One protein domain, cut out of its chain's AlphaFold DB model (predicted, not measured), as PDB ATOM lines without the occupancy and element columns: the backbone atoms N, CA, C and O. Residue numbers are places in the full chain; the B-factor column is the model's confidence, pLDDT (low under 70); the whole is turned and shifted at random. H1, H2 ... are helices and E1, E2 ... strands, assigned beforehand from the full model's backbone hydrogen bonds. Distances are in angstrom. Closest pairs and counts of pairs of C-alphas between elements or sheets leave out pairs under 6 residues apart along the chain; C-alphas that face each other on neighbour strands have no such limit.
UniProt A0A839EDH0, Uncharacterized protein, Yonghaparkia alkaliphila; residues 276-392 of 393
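AT A GLANCE: This is residues 276 to 392 of the 393 residues of an uncharacterized protein of Yonghaparkia alkaliphila (UniProt A0A839EDH0). Two antiparallel sheets lie face to face as a small sandwich, a twisted sheet of four long strands, E1 to E4, and a smaller one of three short strands, E5 to E7, with their strands crossed at 33 degrees. H2 and H4 pack on one face of the large sheet, H2 over E1 and H4 over E4, while H1 lies far out near H4 and H3 only grazes the sheet. The printed part has 117 residues with four named helices and seven named strands, in the order H1 H2 H3 E1 E2 E3 E4 H4 E5 E6 E7, and its class is mixed, helices and strands. The sheets run E1 E2 E3 E4 and E5 E6 E7, all antiparallel. The whole is compact and rounded, with a radius of gyration of the C-alphas of 13.1 A and spans of 37 by 29 by 28 A.

HOW THE PARTS SIT: The large sheet is a meander, each strand the antiparallel neighbour of the one before: E1, residues 309 to 319, E2, residues 322 to 330, E3, residues 343 to 351, and E4, residues 354 to 361. E1 and E2 form a hairpin at 165 degrees, with N 314 and O 326 2.8 A apart, within hydrogen-bond range. E2, which bends by 54 degrees at residue 327, forms a hairpin with E3, where N 325 and O 348 are 2.8 A apart. E3 and E4 form another, with N 347 and O 358 at 2.8 A. The second meander is E5, residues 370 to 373, E6, residues 379 to 382, and E7, residues 388 to 391; N 372 and O 380 are 2.8 A apart in the hairpin E5 and E6, and N 381 and O 389 2.8 A in the hairpin E6 and E7. The two sheets make a sandwich, two sheets face to face, their facing parts 8.7 A centre to centre and their best planes 18 degrees apart. The closest C-alphas of E4 and E5 are those of Ala 358 and Leu 372, 5.7 A apart; those of E1 and E7 are Leu 316 and Phe 388, 6.5 A. H2, residues 284 to 291, and H4, residues 362 to 368, are on the same face of the large sheet, in two layers, helices on one face of a sheet. H2 has a height over the sheet of 8.1 A and runs across the strands, at 72 degrees to E1 on the local plane; its closest C-alphas with E1 are those of Leu 289 and Gly 312, 4.5 A. H4, at a height of 6.9 A, lies over E4, only just slantwise to the strands at 59 degrees on the local plane. H3, residues 298 to 301, only grazes the sheet. H1, residues 276 to 280, is close to but not clearly touching H4, the C-alphas of Ile 278 and Ala 362 being 6.4 A apart. Every O i to N i+4 pair is within hydrogen-bond range in H1, H2 and H4, and H3 is too short for such a pair.

IN THESE COORDINATES: H1 begins at C-alpha 276, (-53.723, -39.076, 9.890). H2 is 10.9 A long and H4 10.1 A. E1, the longest strand by residues, measures 23.5 A from C-alpha 309 at (-48.467, -27.262, 2.668); E2 measures 24.0 A, E3 25.4 A and E4 24.5 A. E7 ends at C-alpha 391, (-33.033, -15.016, 20.279).

THE WHOLE: The two C-alphas farthest apart, those of Ala 280 and Gln 353, are 38.6 A apart. The printed part has no cut. The link E2 to E3 is long, with 12 residues, 331 to 342. The mean pLDDT of the printed part is 74.8, and it is under 70 at residues 293 to 309, 331 to 341, 353 and 392.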
ATOM      1  N   GLU A 276     -52.928 -38.325   8.918       85.06
ATOM      2  CA  GLU A 276     -53.723 -39.076   9.890       85.06
ATOM      3  C   GLU A 276     -52.858 -39.788  10.934       85.06
ATOM      4  O   GLU A 276     -53.188 -39.756  12.122       85.06
ATOM      5  N   GLU A 277     -51.755 -40.405  10.513       83.50
ATOM      6  CA  GLU A 277     -50.799 -41.045  11.419       83.50
ATOM      7  C   GLU A 277     -50.070 -40.013  12.280       83.50
ATOM      8  O   GLU A 277     -49.938 -40.220  13.484       83.50
ATOM      9  N   ILE A 278     -49.703 -38.855  11.721       85.19
ATOM     10  CA  ILE A 278     -49.110 -37.749  12.494       85.19
ATOM     11  C   ILE A 278     -50.110 -37.197  13.508       85.19
ATOM     12  O   ILE A 278     -49.758 -36.949  14.660       85.19
ATOM     13  N   ARG A 279     -51.385 -37.059  13.131       87.12
ATOM     14  CA  ARG A 279     -52.448 -36.655  14.058       87.12
ATOM     15  C   ARG A 279     -52.591 -37.654  15.207       87.12
ATOM     16  O   ARG A 279     -52.842 -37.250  16.340       87.12
ATOM     17  N   ALA A 280     -52.384 -38.947  14.947       89.06
ATOM     18  CA  ALA A 280     -52.396 -39.978  15.981       89.06
ATOM     19  C   ALA A 280     -51.217 -39.869  16.971       89.06
ATOM     20  O   ALA A 280     -51.344 -40.361  18.094       89.06
ATOM     21  N   LEU A 281     -50.122 -39.187  16.607       85.56
ATOM     22  CA  LEU A 281     -49.017 -38.866  17.524       85.56
ATOM     23  C   LEU A 281     -49.392 -37.783  18.550       85.56
ATOM     24  O   LEU A 281     -48.707 -37.638  19.559       85.56
ATOM     25  N   GLY A 282     -50.485 -37.042  18.327       89.06
ATOM     26  CA  GLY A 282     -51.000 -36.055  19.277       89.06
ATOM     27  C   GLY A 282     -50.079 -34.851  19.479       89.06
ATOM     28  O   GLY A 282     -49.953 -34.386  20.607       89.06
ATOM     29  N   ILE A 283     -49.428 -34.379  18.409       89.69
ATOM     30  CA  ILE A 283     -48.490 -33.244  18.411       89.69
ATOM     31  C   ILE A 283     -49.269 -31.918  18.539       89.69
ATOM     32  O   ILE A 283     -49.936 -31.532  17.577       89.69
ATOM     33  N   PRO A 284     -49.169 -31.168  19.657       91.38
ATOM     34  CA  PRO A 284     -49.920 -29.918  19.831       91.38
ATOM     35  C   PRO A 284     -49.647 -28.847  18.766       91.38
ATOM     36  O   PRO A 284     -50.549 -28.104  18.379       91.38
ATOM     37  N   ALA A 285     -48.419 -28.767  18.253       88.06
ATOM     38  CA  ALA A 285     -48.090 -27.849  17.168       88.06
ATOM     39  C   ALA A 285     -48.870 -28.156  15.872       88.06
ATOM     40  O   ALA A 285     -49.160 -27.230  15.117       88.06
ATOM     41  N   LEU A 286     -49.260 -29.416  15.623       90.38
ATOM     42  CA  LEU A 286     -50.124 -29.758  14.488       90.38
ATOM     43  C   LEU A 286     -51.523 -29.167  14.660       90.38
ATOM     44  O   LEU A 286     -52.039 -28.568  13.722       90.38
ATOM     45  N   ASP A 287     -52.101 -29.258  15.859       88.12
ATOM     46  CA  ASP A 287     -53.400 -28.640  16.150       88.12
ATOM     47  C   ASP A 287     -53.342 -27.119  15.916       88.12
ATOM     48  O   ASP A 287     -54.266 -26.515  15.365       88.12
ATOM     49  N   ALA A 288     -52.226 -26.478  16.285       85.81
ATOM     50  CA  ALA A 288     -52.005 -25.062  16.007       85.81
ATOM     51  C   ALA A 288     -51.940 -24.773  14.496       85.81
ATOM     52  O   ALA A 288     -52.538 -23.802  14.047       85.81
ATOM     53  N   LEU A 289     -51.279 -25.616  13.698       85.69
ATOM     54  CA  LEU A 289     -51.225 -25.474  12.236       85.69
ATOM     55  C   LEU A 289     -52.588 -25.692  11.561       85.69
ATOM     56  O   LEU A 289     -52.933 -24.948  10.645       85.69
ATOM     57  N   GLU A 290     -53.358 -26.690  11.998       85.00
ATOM     58  CA  GLU A 290     -54.675 -27.030  11.433       85.00
ATOM     59  C   GLU A 290     -55.761 -25.999  11.805       85.00
ATOM     60  O   GLU A 290     -56.775 -25.881  11.116       85.00
ATOM     61  N   THR A 291     -55.566 -25.228  12.883       81.75
ATOM     62  CA  THR A 291     -56.517 -24.190  13.329       81.75
ATOM     63  C   THR A 291     -56.323 -22.833  12.652       81.75
ATOM     64  O   THR A 291     -57.230 -21.994  12.707       81.75
ATOM     65  N   VAL A 292     -55.187 -22.599  11.986       71.50
ATOM     66  CA  VAL A 292     -54.981 -21.394  11.175       71.50
ATOM     67  C   VAL A 292     -55.799 -21.535   9.895       71.50
ATOM     68  O   VAL A 292     -55.442 -22.276   8.988       71.50
ATOM     69  N   ALA A 293     -56.934 -20.835   9.839       50.12
ATOM     70  CA  ALA A 293     -57.798 -20.807   8.665       50.12
ATOM     71  C   ALA A 293     -57.019 -20.390   7.401       50.12
ATOM     72  O   ALA A 293     -56.175 -19.498   7.469       50.12
ATOM     73  N   GLU A 294     -57.386 -20.970   6.251       52.06
ATOM     74  CA  GLU A 294     -56.878 -20.731   4.878       52.06
ATOM     75  C   GLU A 294     -56.850 -19.245   4.421       52.06
ATOM     76  O   GLU A 294     -56.436 -18.931   3.306       52.06
ATOM     77  N   ASP A 295     -57.261 -18.306   5.273       45.06
ATOM     78  CA  ASP A 295     -57.483 -16.885   5.001       45.06
ATOM     79  C   ASP A 295     -56.278 -15.993   5.351       45.06
ATOM     80  O   ASP A 295     -56.429 -14.888   5.883       45.06
ATOM     81  N   VAL A 296     -55.053 -16.433   5.040       46.50
ATOM     82  CA  VAL A 296     -53.866 -15.604   5.282       46.50
ATOM     83  C   VAL A 296     -53.080 -15.326   3.995       46.50
ATOM     84  O   VAL A 296     -52.529 -16.251   3.400       46.50
ATOM     85  N   PRO A 297     -52.903 -14.045   3.597       47.34
ATOM     86  CA  PRO A 297     -52.019 -13.657   2.490       47.34
ATOM     87  C   PRO A 297     -50.523 -13.967   2.740       47.34
ATOM     88  O   PRO A 297     -49.679 -13.671   1.897       47.34
ATOM     89  N   LEU A 298     -50.183 -14.598   3.874       48.78
ATOM     90  CA  LEU A 298     -48.858 -15.133   4.205       48.78
ATOM     91  C   LEU A 298     -48.409 -16.236   3.236       48.78
ATOM     92  O   LEU A 298     -47.216 -16.326   2.940       48.78
ATOM     93  N   SER A 299     -49.351 -17.004   2.677       44.50
ATOM     94  CA  SER A 299     -49.072 -18.032   1.665       44.50
ATOM     95  C   SER A 299     -48.473 -17.461   0.371       44.50
ATOM     96  O   SER A 299     -47.759 -18.166  -0.322       44.50
ATOM     97  N   GLN A 300     -48.681 -16.176   0.061       44.66
ATOM     98  CA  GLN A 300     -48.067 -15.519  -1.107       44.66
ATOM     99  C   GLN A 300     -46.821 -14.691  -0.764       44.66
ATOM    100  O   GLN A 300     -46.012 -14.412  -1.643       44.66
ATOM    101  N   ALA A 301     -46.680 -14.252   0.491       43.81
ATOM    102  CA  ALA A 301     -45.593 -13.364   0.909       43.81
ATOM    103  C   ALA A 301     -44.312 -14.116   1.308       43.81
ATOM    104  O   ALA A 301     -43.221 -13.566   1.174       43.81
ATOM    105  N   VAL A 302     -44.439 -15.355   1.800       50.44
ATOM    106  CA  VAL A 302     -43.302 -16.166   2.279       50.44
ATOM    107  C   VAL A 302     -43.043 -17.378   1.380       50.44
ATOM    108  O   VAL A 302     -41.890 -17.754   1.182       50.44
ATOM    109  N   PHE A 303     -44.089 -17.953   0.776       51.31
ATOM    110  CA  PHE A 303     -43.961 -19.067  -0.159       51.31
ATOM    111  C   PHE A 303     -44.013 -18.551  -1.601       51.31
ATOM    112  O   PHE A 303     -45.019 -18.007  -2.046       51.31
ATOM    113  N   LEU A 304     -42.929 -18.753  -2.357       44.41
ATOM    114  CA  LEU A 304     -42.938 -18.581  -3.818       44.41
ATOM    115  C   LEU A 304     -43.808 -19.644  -4.523       44.41
ATOM    116  O   LEU A 304     -44.066 -19.501  -5.715       44.41
ATOM    117  N   ASP A 305     -44.279 -20.664  -3.794       45.03
ATOM    118  CA  ASP A 305     -45.279 -21.628  -4.255       45.03
ATOM    119  C   ASP A 305     -46.077 -22.219  -3.062       45.03
ATOM    120  O   ASP A 305     -45.561 -23.067  -2.333       45.03
ATOM    121  N   PRO A 306     -47.305 -21.744  -2.779       41.28
ATOM    122  CA  PRO A 306     -48.125 -22.226  -1.662       41.28
ATOM    123  C   PRO A 306     -48.802 -23.588  -1.896       41.28
ATOM    124  O   PRO A 306     -49.571 -24.025  -1.043       41.28
ATOM    125  N   GLY A 307     -48.551 -24.268  -3.020       46.78
ATOM    126  CA  GLY A 307     -49.236 -25.517  -3.384       46.78
ATOM    127  C   GLY A 307     -48.925 -26.744  -2.513       46.78
ATOM    128  O   GLY A 307     -49.577 -27.768  -2.695       46.78
ATOM    129  N   GLY A 308     -47.964 -26.644  -1.587       57.12
ATOM    130  CA  GLY A 308     -47.326 -27.796  -0.939       57.12
ATOM    131  C   GLY A 308     -47.539 -28.036   0.550       57.12
ATOM    132  O   GLY A 308     -47.029 -29.018   1.098       57.12
ATOM    133  N   ALA A 309     -48.228 -27.125   1.237       69.44
ATOM    134  CA  ALA A 309     -48.467 -27.262   2.668       69.44
ATOM    135  C   ALA A 309     -49.663 -28.185   2.931       69.44
ATOM    136  O   ALA A 309     -50.761 -27.971   2.425       69.44
ATOM    137  N   LEU A 310     -49.442 -29.205   3.756       77.06
ATOM    138  CA  LEU A 310     -50.470 -30.092   4.291       77.06
ATOM    139  C   LEU A 310     -51.216 -29.462   5.475       77.06
ATOM    140  O   LEU A 310     -52.390 -29.762   5.669       77.06
ATOM    141  N   ALA A 311     -50.545 -28.608   6.256       82.00
ATOM    142  CA  ALA A 311     -51.144 -27.789   7.313       82.00
ATOM    143  C   ALA A 311     -50.327 -26.500   7.543       82.00
ATOM    144  O   ALA A 311     -49.107 -26.483   7.353       82.00
ATOM    145  N   GLY A 312     -50.985 -25.423   7.984       79.50
ATOM    146  CA  GLY A 312     -50.404 -24.077   8.039       79.50
ATOM    147  C   GLY A 312     -50.527 -23.318   6.704       79.50
ATOM    148  O   GLY A 312     -51.338 -23.696   5.859       79.50
ATOM    149  N   PRO A 313     -49.746 -22.241   6.477       80.06
ATOM    150  CA  PRO A 313     -48.656 -21.728   7.315       80.06
ATOM    151  C   PRO A 313     -49.126 -20.998   8.585       80.06
ATOM    152  O   PRO A 313     -50.051 -20.191   8.540       80.06
ATOM    153  N   LEU A 314     -48.428 -21.216   9.703       84.62
ATOM    154  CA  LEU A 314     -48.612 -20.507  10.974       84.62
ATOM    155  C   LEU A 314     -47.490 -19.484  11.176       84.62
ATOM    156  O   LEU A 314     -46.319 -19.849  11.229       84.62
ATOM    157  N   LEU A 315     -47.843 -18.206  11.332       85.75
ATOM    158  CA  LEU A 315     -46.892 -17.181  11.765       85.75
ATOM    159  C   LEU A 315     -46.526 -17.418  13.234       85.75
ATOM    160  O   LEU A 315     -47.380 -17.282  14.109       85.75
ATOM    161  N   LEU A 316     -45.261 -17.745  13.488       87.31
ATOM    162  CA  LEU A 316     -44.736 -18.013  14.828       87.31
ATOM    163  C   LEU A 316     -44.244 -16.729  15.509       87.31
ATOM    164  O   LEU A 316     -44.435 -16.555  16.711       87.31
ATOM    165  N   GLY A 317     -43.667 -15.798  14.743       86.12
ATOM    166  CA  GLY A 317     -43.218 -14.510  15.269       86.12
ATOM    167  C   GLY A 317     -42.448 -13.656  14.266       86.12
ATOM    168  O   GLY A 317     -42.152 -14.088  13.152       86.12
ATOM    169  N   GLU A 318     -42.119 -12.434  14.685       88.06
ATOM    170  CA  GLU A 318     -41.217 -11.525  13.974       88.06
ATOM    171  C   GLU A 318     -40.161 -10.986  14.952       88.06
ATOM    172  O   GLU A 318     -40.518 -10.447  16.002       88.06
ATOM    173  N   VAL A 319     -38.874 -11.135  14.622       86.12
ATOM    174  CA  VAL A 319     -37.738 -10.706  15.459       86.12
ATOM    175  C   VAL A 319     -36.670 -10.076  14.575       86.12
ATOM    176  O   VAL A 319     -36.253 -10.674  13.592       86.12
ATOM    177  N   ASP A 320     -36.246  -8.852  14.897       83.12
ATOM    178  CA  ASP A 320     -35.187  -8.125  14.178       83.12
ATOM    179  C   ASP A 320     -35.369  -8.060  12.643       83.12
ATOM    180  O   ASP A 320     -34.410  -8.008  11.874       83.12
ATOM    181  N   GLY A 321     -36.626  -8.016  12.182       82.81
ATOM    182  CA  GLY A 321     -36.982  -7.969  10.759       82.81
ATOM    183  C   GLY A 321     -37.010  -9.331  10.054       82.81
ATOM    184  O   GLY A 321     -37.228  -9.377   8.840       82.81
ATOM    185  N   TRP A 322     -36.817 -10.424  10.798       86.12
ATOM    186  CA  TRP A 322     -37.084 -11.790  10.362       86.12
ATOM    187  C   TRP A 322     -38.498 -12.214  10.726       86.12
ATOM    188  O   TRP A 322     -38.926 -12.043  11.862       86.12
ATOM    189  N   ILE A 323     -39.190 -12.823   9.773       85.81
ATOM    190  CA  ILE A 323     -40.509 -13.429   9.926       85.81
ATOM    191  C   ILE A 323     -40.326 -14.943  10.004       85.81
ATOM    192  O   ILE A 323     -39.719 -15.531   9.106       85.81
ATOM    193  N   PHE A 324     -40.885 -15.563  11.042       86.19
ATOM    194  CA  PHE A 324     -40.799 -17.000  11.290       86.19
ATOM    195  C   PHE A 324     -42.140 -17.686  11.083       86.19
ATOM    196  O   PHE A 324     -43.165 -17.254  11.615       86.19
ATOM    197  N   VAL A 325     -42.131 -18.773  10.320       86.44
ATOM    198  CA  VAL A 325     -43.335 -19.494   9.908       86.44
ATOM    199  C   VAL A 325     -43.153 -20.989  10.132       86.44
ATOM    200  O   VAL A 325     -42.169 -21.563   9.675       86.44
ATOM    201  N   GLY A 326     -44.119 -21.612  10.797       86.88
ATOM    202  CA  GLY A 326     -44.242 -23.061  10.912       86.88
ATOM    203  C   GLY A 326     -45.197 -23.609   9.853       86.88
ATOM    204  O   GLY A 326     -46.229 -22.995   9.570       86.88
ATOM    205  N   ALA A 327     -44.883 -24.758   9.267       86.00
ATOM    206  CA  ALA A 327     -45.766 -25.461   8.336       86.00
ATOM    207  C   ALA A 327     -45.567 -26.977   8.424       86.00
ATOM    208  O   ALA A 327     -44.483 -27.435   8.777       86.00
ATOM    209  N   LEU A 328     -46.593 -27.743   8.053       85.75
ATOM    210  CA  LEU A 328     -46.459 -29.154   7.696       85.75
ATOM    211  C   LEU A 328     -46.503 -29.243   6.170       85.75
ATOM    212  O   LEU A 328     -47.463 -28.765   5.569       85.75
ATOM    213  N   VAL A 329     -45.501 -29.839   5.534       78.00
ATOM    214  CA  VAL A 329     -45.386 -29.918   4.064       78.00
ATOM    215  C   VAL A 329     -45.082 -31.345   3.621       78.00
ATOM    216  O   VAL A 329     -44.565 -32.129   4.413       78.00
ATOM    217  N   ARG A 330     -45.371 -31.694   2.361       70.62
ATOM    218  CA  ARG A 330     -44.734 -32.861   1.719       70.62
ATOM    219  C   ARG A 330     -43.416 -32.423   1.096       70.62
ATOM    220  O   ARG A 330     -43.373 -31.367   0.462       70.62
ATOM    221  N   SER A 331     -42.357 -33.227   1.220       59.22
ATOM    222  CA  SER A 331     -41.035 -32.863   0.679       59.22
ATOM    223  C   SER A 331     -41.052 -32.598  -0.828       59.22
ATOM    224  O   SER A 331     -40.234 -31.816  -1.294       59.22
ATOM    225  N   GLN A 332     -41.975 -33.201  -1.591       45.94
ATOM    226  CA  GLN A 332     -42.072 -32.988  -3.043       45.94
ATOM    227  C   GLN A 332     -42.467 -31.555  -3.429       45.94
ATOM    228  O   GLN A 332     -42.058 -31.068  -4.481       45.94
ATOM    229  N   ASP A 333     -43.239 -30.872  -2.583       43.88
ATOM    230  CA  ASP A 333     -43.752 -29.536  -2.887       43.88
ATOM    231  C   ASP A 333     -42.889 -28.421  -2.269       43.88
ATOM    232  O   ASP A 333     -42.965 -27.249  -2.648       43.88
ATOM    233  N   ALA A 334     -41.991 -28.782  -1.352       40.56
ATOM    234  CA  ALA A 334     -40.850 -27.952  -1.019       40.56
ATOM    235  C   ALA A 334     -39.795 -28.164  -2.112       40.56
ATOM    236  O   ALA A 334     -38.992 -29.082  -2.012       40.56
ATOM    237  N   MET A 335     -39.756 -27.293  -3.129       34.88
ATOM    238  CA  MET A 335     -38.795 -27.284  -4.261       34.88
ATOM    239  C   MET A 335     -37.292 -27.463  -3.910       34.88
ATOM    240  O   MET A 335     -36.442 -27.380  -4.794       34.88
ATOM    241  N   TRP A 336     -36.913 -27.630  -2.640       43.06
ATOM    242  CA  TRP A 336     -35.538 -27.510  -2.184       43.06
ATOM    243  C   TRP A 336     -35.120 -28.481  -1.068       43.06
ATOM    244  O   TRP A 336     -34.132 -28.196  -0.392       43.06
ATOM    245  N   GLN A 337     -35.838 -29.584  -0.838       37.69
ATOM    246  CA  GLN A 337     -35.337 -30.715  -0.044       37.69
ATOM    247  C   GLN A 337     -35.583 -32.025  -0.809       37.69
ATOM    248  O   GLN A 337     -36.719 -32.269  -1.219       37.69
ATOM    249  N   PRO A 338     -34.545 -32.842  -1.048       35.75
ATOM    250  CA  PRO A 338     -34.720 -34.115  -1.726       35.75
ATOM    251  C   PRO A 338     -35.484 -35.116  -0.841       35.75
ATOM    252  O   PRO A 338     -35.018 -35.513   0.222       35.75
ATOM    253  N   GLY A 339     -36.686 -35.473  -1.307       47.06
ATOM    254  CA  GLY A 339     -37.176 -36.849  -1.350       47.06
ATOM    255  C   GLY A 339     -37.535 -37.587  -0.056       47.06
ATOM    256  O   GLY A 339     -37.293 -38.785   0.078       47.06
ATOM    257  N   ASP A 340     -38.251 -36.945   0.853       53.59
ATOM    258  CA  ASP A 340     -39.120 -37.696   1.764       53.59
ATOM    259  C   ASP A 340     -40.589 -37.444   1.402       53.59
ATOM    260  O   ASP A 340     -41.150 -36.399   1.713       53.59
ATOM    261  N   ASP A 341     -41.250 -38.387   0.726       59.59
ATOM    262  CA  ASP A 341     -42.678 -38.252   0.375       59.59
ATOM    263  C   ASP A 341     -43.588 -38.101   1.607       59.59
ATOM    264  O   ASP A 341     -44.779 -37.786   1.485       59.59
ATOM    265  N   ARG A 342     -43.029 -38.312   2.801       71.69
ATOM    266  CA  ARG A 342     -43.716 -38.178   4.072       71.69
ATOM    267  C   ARG A 342     -43.903 -36.711   4.464       71.69
ATOM    268  O   ARG A 342     -43.128 -35.833   4.079       71.69
ATOM    269  N   PRO A 343     -44.941 -36.417   5.258       80.19
ATOM    270  CA  PRO A 343     -45.119 -35.082   5.797       80.19
ATOM    271  C   PRO A 343     -44.003 -34.713   6.787       80.19
ATOM    272  O   PRO A 343     -43.638 -35.504   7.657       80.19
ATOM    273  N   GLN A 344     -43.520 -33.477   6.705       83.88
ATOM    274  CA  GLN A 344     -42.486 -32.935   7.585       83.88
ATOM    275  C   GLN A 344     -42.919 -31.596   8.173       83.88
ATOM    276  O   GLN A 344     -43.544 -30.779   7.490       83.88
ATOM    277  N   PHE A 345     -42.568 -31.362   9.436       87.00
ATOM    278  CA  PHE A 345     -42.674 -30.047  10.057       87.00
ATOM    279  C   PHE A 345     -41.505 -29.196   9.581       87.00
ATOM    280  O   PHE A 345     -40.365 -29.651   9.577       87.00
ATOM    281  N   CYS A 346     -41.775 -27.959   9.189       85.06
ATOM    282  CA  CYS A 346     -40.778 -27.020   8.704       85.06
ATOM    283  C   CYS A 346     -40.891 -25.688   9.435       85.06
ATOM    284  O   CYS A 346     -41.971 -25.098   9.490       85.06
ATOM    285  N   LEU A 347     -39.755 -25.192   9.920       87.25
ATOM    286  CA  LEU A 347     -39.559 -23.826  10.382       87.25
ATOM    287  C   LEU A 347     -38.884 -23.027   9.267       87.25
ATOM    288  O   LEU A 347     -37.778 -23.355   8.837       87.25
ATOM    289  N   LEU A 348     -39.539 -21.971   8.800       84.06
ATOM    290  CA  LEU A 348     -39.026 -21.056   7.789       84.06
ATOM    291  C   LEU A 348     -38.743 -19.699   8.424       84.06
ATOM    292  O   LEU A 348     -39.571 -19.184   9.170       84.06
ATOM    293  N   ALA A 349     -37.612 -19.096   8.075       85.00
ATOM    294  CA  ALA A 349     -37.263 -17.726   8.417       85.00
ATOM    295  C   ALA A 349     -37.069 -16.918   7.131       85.00
ATOM    296  O   ALA A 349     -36.323 -17.328   6.241       85.00
ATOM    297  N   SER A 350     -37.726 -15.767   7.025       81.69
ATOM    298  CA  SER A 350     -37.626 -14.881   5.862       81.69
ATOM    299  C   SER A 350     -37.411 -13.437   6.289       81.69
ATOM    300  O   SER A 350     -38.028 -12.961   7.237       81.69
ATOM    301  N   SER A 351     -36.554 -12.724   5.570       82.62
ATOM    302  CA  SER A 351     -36.324 -11.292   5.714       82.62
ATOM    303  C   SER A 351     -36.308 -10.629   4.336       82.62
ATOM    304  O   SER A 351     -36.222 -11.288   3.298       82.62
ATOM    305  N   GLY A 352     -36.299  -9.295   4.303       72.31
ATOM    306  CA  GLY A 352     -36.116  -8.549   3.052       72.31
ATOM    307  C   GLY A 352     -34.782  -8.820   2.328       72.31
ATOM    308  O   GLY A 352     -34.613  -8.358   1.202       72.31
ATOM    309  N   GLN A 353     -33.836  -9.536   2.953       69.75
ATOM    310  CA  GLN A 353     -32.511  -9.853   2.403       69.75
ATOM    311  C   GLN A 353     -32.346 -11.325   1.988       69.75
ATOM    312  O   GLN A 353     -31.367 -11.652   1.320       69.75
ATOM    313  N   GLY A 354     -33.282 -12.208   2.351       71.69
ATOM    314  CA  GLY A 354     -33.213 -13.637   2.046       71.69
ATOM    315  C   GLY A 354     -33.988 -14.493   3.045       71.69
ATOM    316  O   GLY A 354     -34.598 -13.972   3.976       71.69
ATOM    317  N   GLY A 355     -33.952 -15.811   2.860       75.50
ATOM    318  CA  GLY A 355     -34.610 -16.765   3.748       75.50
ATOM    319  C   GLY A 355     -33.764 -18.005   4.013       75.50
ATOM    320  O   GLY A 355     -32.860 -18.330   3.244       75.50
ATOM    321  N   THR A 356     -34.065 -18.690   5.107       76.50
ATOM    322  CA  THR A 356     -33.499 -19.990   5.489       76.50
ATOM    323  C   THR A 356     -34.598 -20.841   6.115       76.50
ATOM    324  O   THR A 356     -35.677 -20.337   6.435       76.50
ATOM    325  N   ARG A 357     -34.367 -22.143   6.256       78.81
ATOM    326  CA  ARG A 357     -35.343 -23.052   6.854       78.81
ATOM    327  C   ARG A 357     -34.695 -24.311   7.407       78.81
ATOM    328  O   ARG A 357     -33.607 -24.684   6.975       78.81
ATOM    329  N   ALA A 358     -35.416 -24.981   8.292       79.75
ATOM    330  CA  ALA A 358     -35.102 -26.308   8.798       79.75
ATOM    331  C   ALA A 358     -36.390 -27.134   8.848       79.75
ATOM    332  O   ALA A 358     -37.455 -26.598   9.153       79.75
ATOM    333  N   CYS A 359     -36.299 -28.420   8.521       81.50
ATOM    334  CA  CYS A 359     -37.436 -29.333   8.543       81.50
ATOM    335  C   CYS A 359     -37.063 -30.625   9.265       81.50
ATOM    336  O   CYS A 359     -35.910 -31.053   9.204       81.50
ATOM    337  N   ALA A 360     -38.045 -31.236   9.919       79.38
ATOM    338  CA  ALA A 360     -37.923 -32.500  10.624       79.38
ATOM    339  C   ALA A 360     -39.173 -33.359  10.390       79.38
ATOM    340  O   ALA A 360     -40.294 -32.853  10.280       79.38
ATOM    341  N   ARG A 361     -38.987 -34.682  10.335       81.19
ATOM    342  CA  ARG A 361     -40.099 -35.649  10.328       81.19
ATOM    343  C   ARG A 361     -40.877 -35.560  11.639       81.19
ATOM    344  O   ARG A 361     -40.337 -35.094  12.639       81.19
ATOM    345  N   ALA A 362     -42.126 -36.016  11.641       83.38
ATOM    346  CA  ALA A 362     -43.012 -35.883  12.794       83.38
ATOM    347  C   ALA A 362     -42.427 -36.459  14.092       83.38
ATOM    348  O   ALA A 362     -42.579 -35.850  15.145       83.38
ATOM    349  N   GLU A 363     -41.725 -37.588  14.016       81.50
ATOM    350  CA  GLU A 363     -41.101 -38.245  15.168       81.50
ATOM    351  C   GLU A 363     -39.929 -37.425  15.705       81.50
ATOM    352  O   GLU A 363     -39.859 -37.160  16.898       81.50
ATOM    353  N   LEU A 364     -39.050 -36.960  14.813       80.88
ATOM    354  CA  LEU A 364     -37.901 -36.132  15.187       80.88
ATOM    355  C   LEU A 364     -38.351 -34.777  15.730       80.88
ATOM    356  O   LEU A 364     -37.806 -34.280  16.704       80.88
ATOM    357  N   PHE A 365     -39.393 -34.194  15.141       87.38
ATOM    358  CA  PHE A 365     -39.990 -32.970  15.651       87.38
ATOM    359  C   PHE A 365     -40.630 -33.181  17.029       87.38
ATOM    360  O   PHE A 365     -40.523 -32.310  17.890       87.38
ATOM    361  N   LEU A 366     -41.274 -34.334  17.250       86.44
ATOM    362  CA  LEU A 366     -41.836 -34.710  18.545       86.44
ATOM    363  C   LEU A 366     -40.756 -34.870  19.626       86.44
ATOM    364  O   LEU A 366     -40.998 -34.496  20.774       86.44
ATOM    365  N   GLU A 367     -39.599 -35.424  19.269       84.62
ATOM    366  CA  GLU A 367     -38.486 -35.679  20.191       84.62
ATOM    367  C   GLU A 367     -37.631 -34.431  20.456       84.62
ATOM    368  O   GLU A 367     -37.414 -34.079  21.618       84.62
ATOM    369  N   ASP A 368     -37.198 -33.746  19.397       85.06
ATOM    370  CA  ASP A 368     -36.138 -32.730  19.449       85.06
ATOM    371  C   ASP A 368     -36.608 -31.321  19.040       85.06
ATOM    372  O   ASP A 368     -35.918 -30.333  19.298       85.06
ATOM    373  N   GLY A 369     -37.781 -31.196  18.415       88.88
ATOM    374  CA  GLY A 369     -38.215 -29.948  17.786       88.88
ATOM    375  C   GLY A 369     -37.403 -29.607  16.530       88.88
ATOM    376  O   GLY A 369     -36.829 -30.474  15.871       88.88
ATOM    377  N   ILE A 370     -37.396 -28.330  16.151       89.38
ATOM    378  CA  ILE A 370     -36.626 -27.793  15.026       89.38
ATOM    379  C   ILE A 370     -35.811 -26.599  15.504       89.38
ATOM    380  O   ILE A 370     -36.363 -25.616  15.995       89.38
ATOM    381  N   GLU A 371     -34.506 -26.654  15.255       88.44
ATOM    382  CA  GLU A 371     -33.595 -25.527  15.426       88.44
ATOM    383  C   GLU A 371     -33.181 -24.960  14.068       88.44
ATOM    384  O   GLU A 371     -32.844 -25.687  13.131       88.44
ATOM    385  N   LEU A 372     -33.198 -23.636  13.960       84.69
ATOM    386  CA  LEU A 372     -32.850 -22.904  12.755       84.69
ATOM    387  C   LEU A 372     -31.883 -21.775  13.087       84.69
ATOM    388  O   LEU A 372     -32.223 -20.845  13.816       84.69
ATOM    389  N   GLN A 373     -30.694 -21.827  12.492       83.12
ATOM    390  CA  GLN A 373     -29.719 -20.747  12.565       83.12
ATOM    391  C   GLN A 373     -29.807 -19.864  11.314       83.12
ATOM    392  O   GLN A 373     -29.758 -20.355  10.182       83.12
ATOM    393  N   VAL A 374     -29.916 -18.553  11.514       74.88
ATOM    394  CA  VAL A 374     -29.816 -17.546  10.447       74.88
ATOM    395  C   VAL A 374     -28.419 -16.909  10.426       74.88
ATOM    396  O   VAL A 374     -27.631 -17.013  11.368       74.88
ATOM    397  N   SER A 375     -28.071 -16.274   9.305       71.00
ATOM    398  CA  SER A 375     -26.712 -15.793   9.006       71.00
ATOM    399  C   SER A 375     -26.206 -14.655   9.901       71.00
ATOM    400  O   SER A 375     -24.999 -14.414   9.945       71.00
ATOM    401  N   ASP A 376     -27.088 -13.960  10.613       70.06
ATOM    402  CA  ASP A 376     -26.757 -12.913  11.590       70.06
ATOM    403  C   ASP A 376     -26.527 -13.459  13.011       70.06
ATOM    404  O   ASP A 376     -26.250 -12.693  13.935       70.06
ATOM    405  N   GLY A 377     -26.574 -14.783  13.172       72.38
ATOM    406  CA  GLY A 377     -26.348 -15.468  14.435       72.38
ATOM    407  C   GLY A 377     -27.613 -15.686  15.255       72.38
ATOM    408  O   GLY A 377     -27.511 -16.382  16.256       72.38
ATOM    409  N   LEU A 378     -28.776 -15.164  14.853       75.12
ATOM    410  CA  LEU A 378     -30.049 -15.443  15.518       75.12
ATOM    411  C   LEU A 378     -30.385 -16.945  15.404       75.12
ATOM    412  O   LEU A 378     -30.246 -17.569  14.346       75.12
ATOM    413  N   LEU A 379     -30.781 -17.535  16.530       83.31
ATOM    414  CA  LEU A 379     -31.214 -18.924  16.626       83.31
ATOM    415  C   LEU A 379     -32.711 -18.931  16.922       83.31
ATOM    416  O   LEU A 379     -33.166 -18.258  17.848       83.31
ATOM    417  N   ALA A 380     -33.464 -19.687  16.133       87.94
ATOM    418  CA  ALA A 380     -34.878 -19.926  16.355       87.94
ATOM    419  C   ALA A 380     -35.116 -21.404  16.667       87.94
ATOM    420  O   ALA A 380     -34.565 -22.273  15.993       87.94
ATOM    421  N   ASN A 381     -35.943 -21.675  17.671       92.19
ATOM    422  CA  ASN A 381     -36.374 -23.011  18.051       92.19
ATOM    423  C   ASN A 381     -37.905 -23.074  18.006       92.19
ATOM    424  O   ASN A 381     -38.592 -22.157  18.463       92.19
ATOM    425  N   TRP A 382     -38.427 -24.152  17.434       93.50
ATOM    426  CA  TRP A 382     -39.839 -24.493  17.465       93.50
ATOM    427  C   TRP A 382     -40.008 -25.946  17.897       93.50
ATOM    428  O   TRP A 382     -39.449 -26.837  17.263       93.50
ATOM    429  N   ASP A 383     -40.798 -26.193  18.941       93.75
ATOM    430  CA  ASP A 383     -40.990 -27.535  19.491       93.75
ATOM    431  C   ASP A 383     -42.398 -28.109  19.258       93.75
ATOM    432  O   ASP A 383     -43.351 -27.419  18.875       93.75
ATOM    433  N   ALA A 384     -42.538 -29.407  19.536       91.19
ATOM    434  CA  ALA A 384     -43.783 -30.151  19.376       91.19
ATOM    435  C   ALA A 384     -44.953 -29.614  20.209       91.19
ATOM    436  O   ALA A 384     -46.109 -29.781  19.813       91.19
ATOM    437  N   SER A 385     -44.677 -28.948  21.335       91.69
ATOM    438  CA  SER A 385     -45.706 -28.314  22.166       91.69
ATOM    439  C   SER A 385     -46.287 -27.049  21.526       91.69
ATOM    440  O   SER A 385     -47.303 -26.530  21.993       91.69
ATOM    441  N   GLY A 386     -45.671 -26.575  20.440       87.00
ATOM    442  CA  GLY A 386     -46.003 -25.330  19.766       87.00
ATOM    443  C   GLY A 386     -45.293 -24.121  20.369       87.00
ATOM    444  O   GLY A 386     -45.621 -22.995  19.994       87.00
ATOM    445  N   ALA A 387     -44.345 -24.319  21.291       92.50
ATOM    446  CA  ALA A 387     -43.536 -23.227  21.805       92.50
ATOM    447  C   ALA A 387     -42.520 -22.799  20.743       92.50
ATOM    448  O   ALA A 387     -41.880 -23.625  20.094       92.50
ATOM    449  N   PHE A 388     -42.402 -21.487  20.565       93.06
ATOM    450  CA  PHE A 388     -41.463 -20.863  19.649       93.06
ATOM    451  C   PHE A 388     -40.633 -19.837  20.415       93.06
ATOM    452  O   PHE A 388     -41.195 -19.005  21.135       93.06
ATOM    453  N   ASP A 389     -39.318 -19.893  20.240       92.25
ATOM    454  CA  ASP A 389     -38.379 -18.904  20.758       92.25
ATOM    455  C   ASP A 389     -37.398 -18.502  19.657       92.25
ATOM    456  O   ASP A 389     -36.956 -19.333  18.863       92.25
ATOM    457  N   ALA A 390     -37.061 -17.220  19.602       87.06
ATOM    458  CA  ALA A 390     -36.068 -16.686  18.685       87.06
ATOM    459  C   ALA A 390     -35.251 -15.618  19.407       87.06
ATOM    460  O   ALA A 390     -35.782 -14.593  19.844       87.06
ATOM    461  N   GLY A 391     -33.948 -15.862  19.524       75.62
ATOM    462  CA  GLY A 391     -33.033 -15.016  20.279       75.62
ATOM    463  C   GLY A 391     -31.603 -15.090  19.759       75.62
ATOM    464  O   GLY A 391     -31.209 -16.032  19.069       75.62
ATOM    465  N   LEU A 392     -30.824 -14.047  20.048       61.75
ATOM    466  CA  LEU A 392     -29.383 -14.076  19.810       61.75
ATOM    467  C   LEU A 392     -28.735 -15.021  20.847       61.75
ATOM    468  O   LEU A 392     -29.119 -14.944  22.018       61.75
TER     469      LEU A 392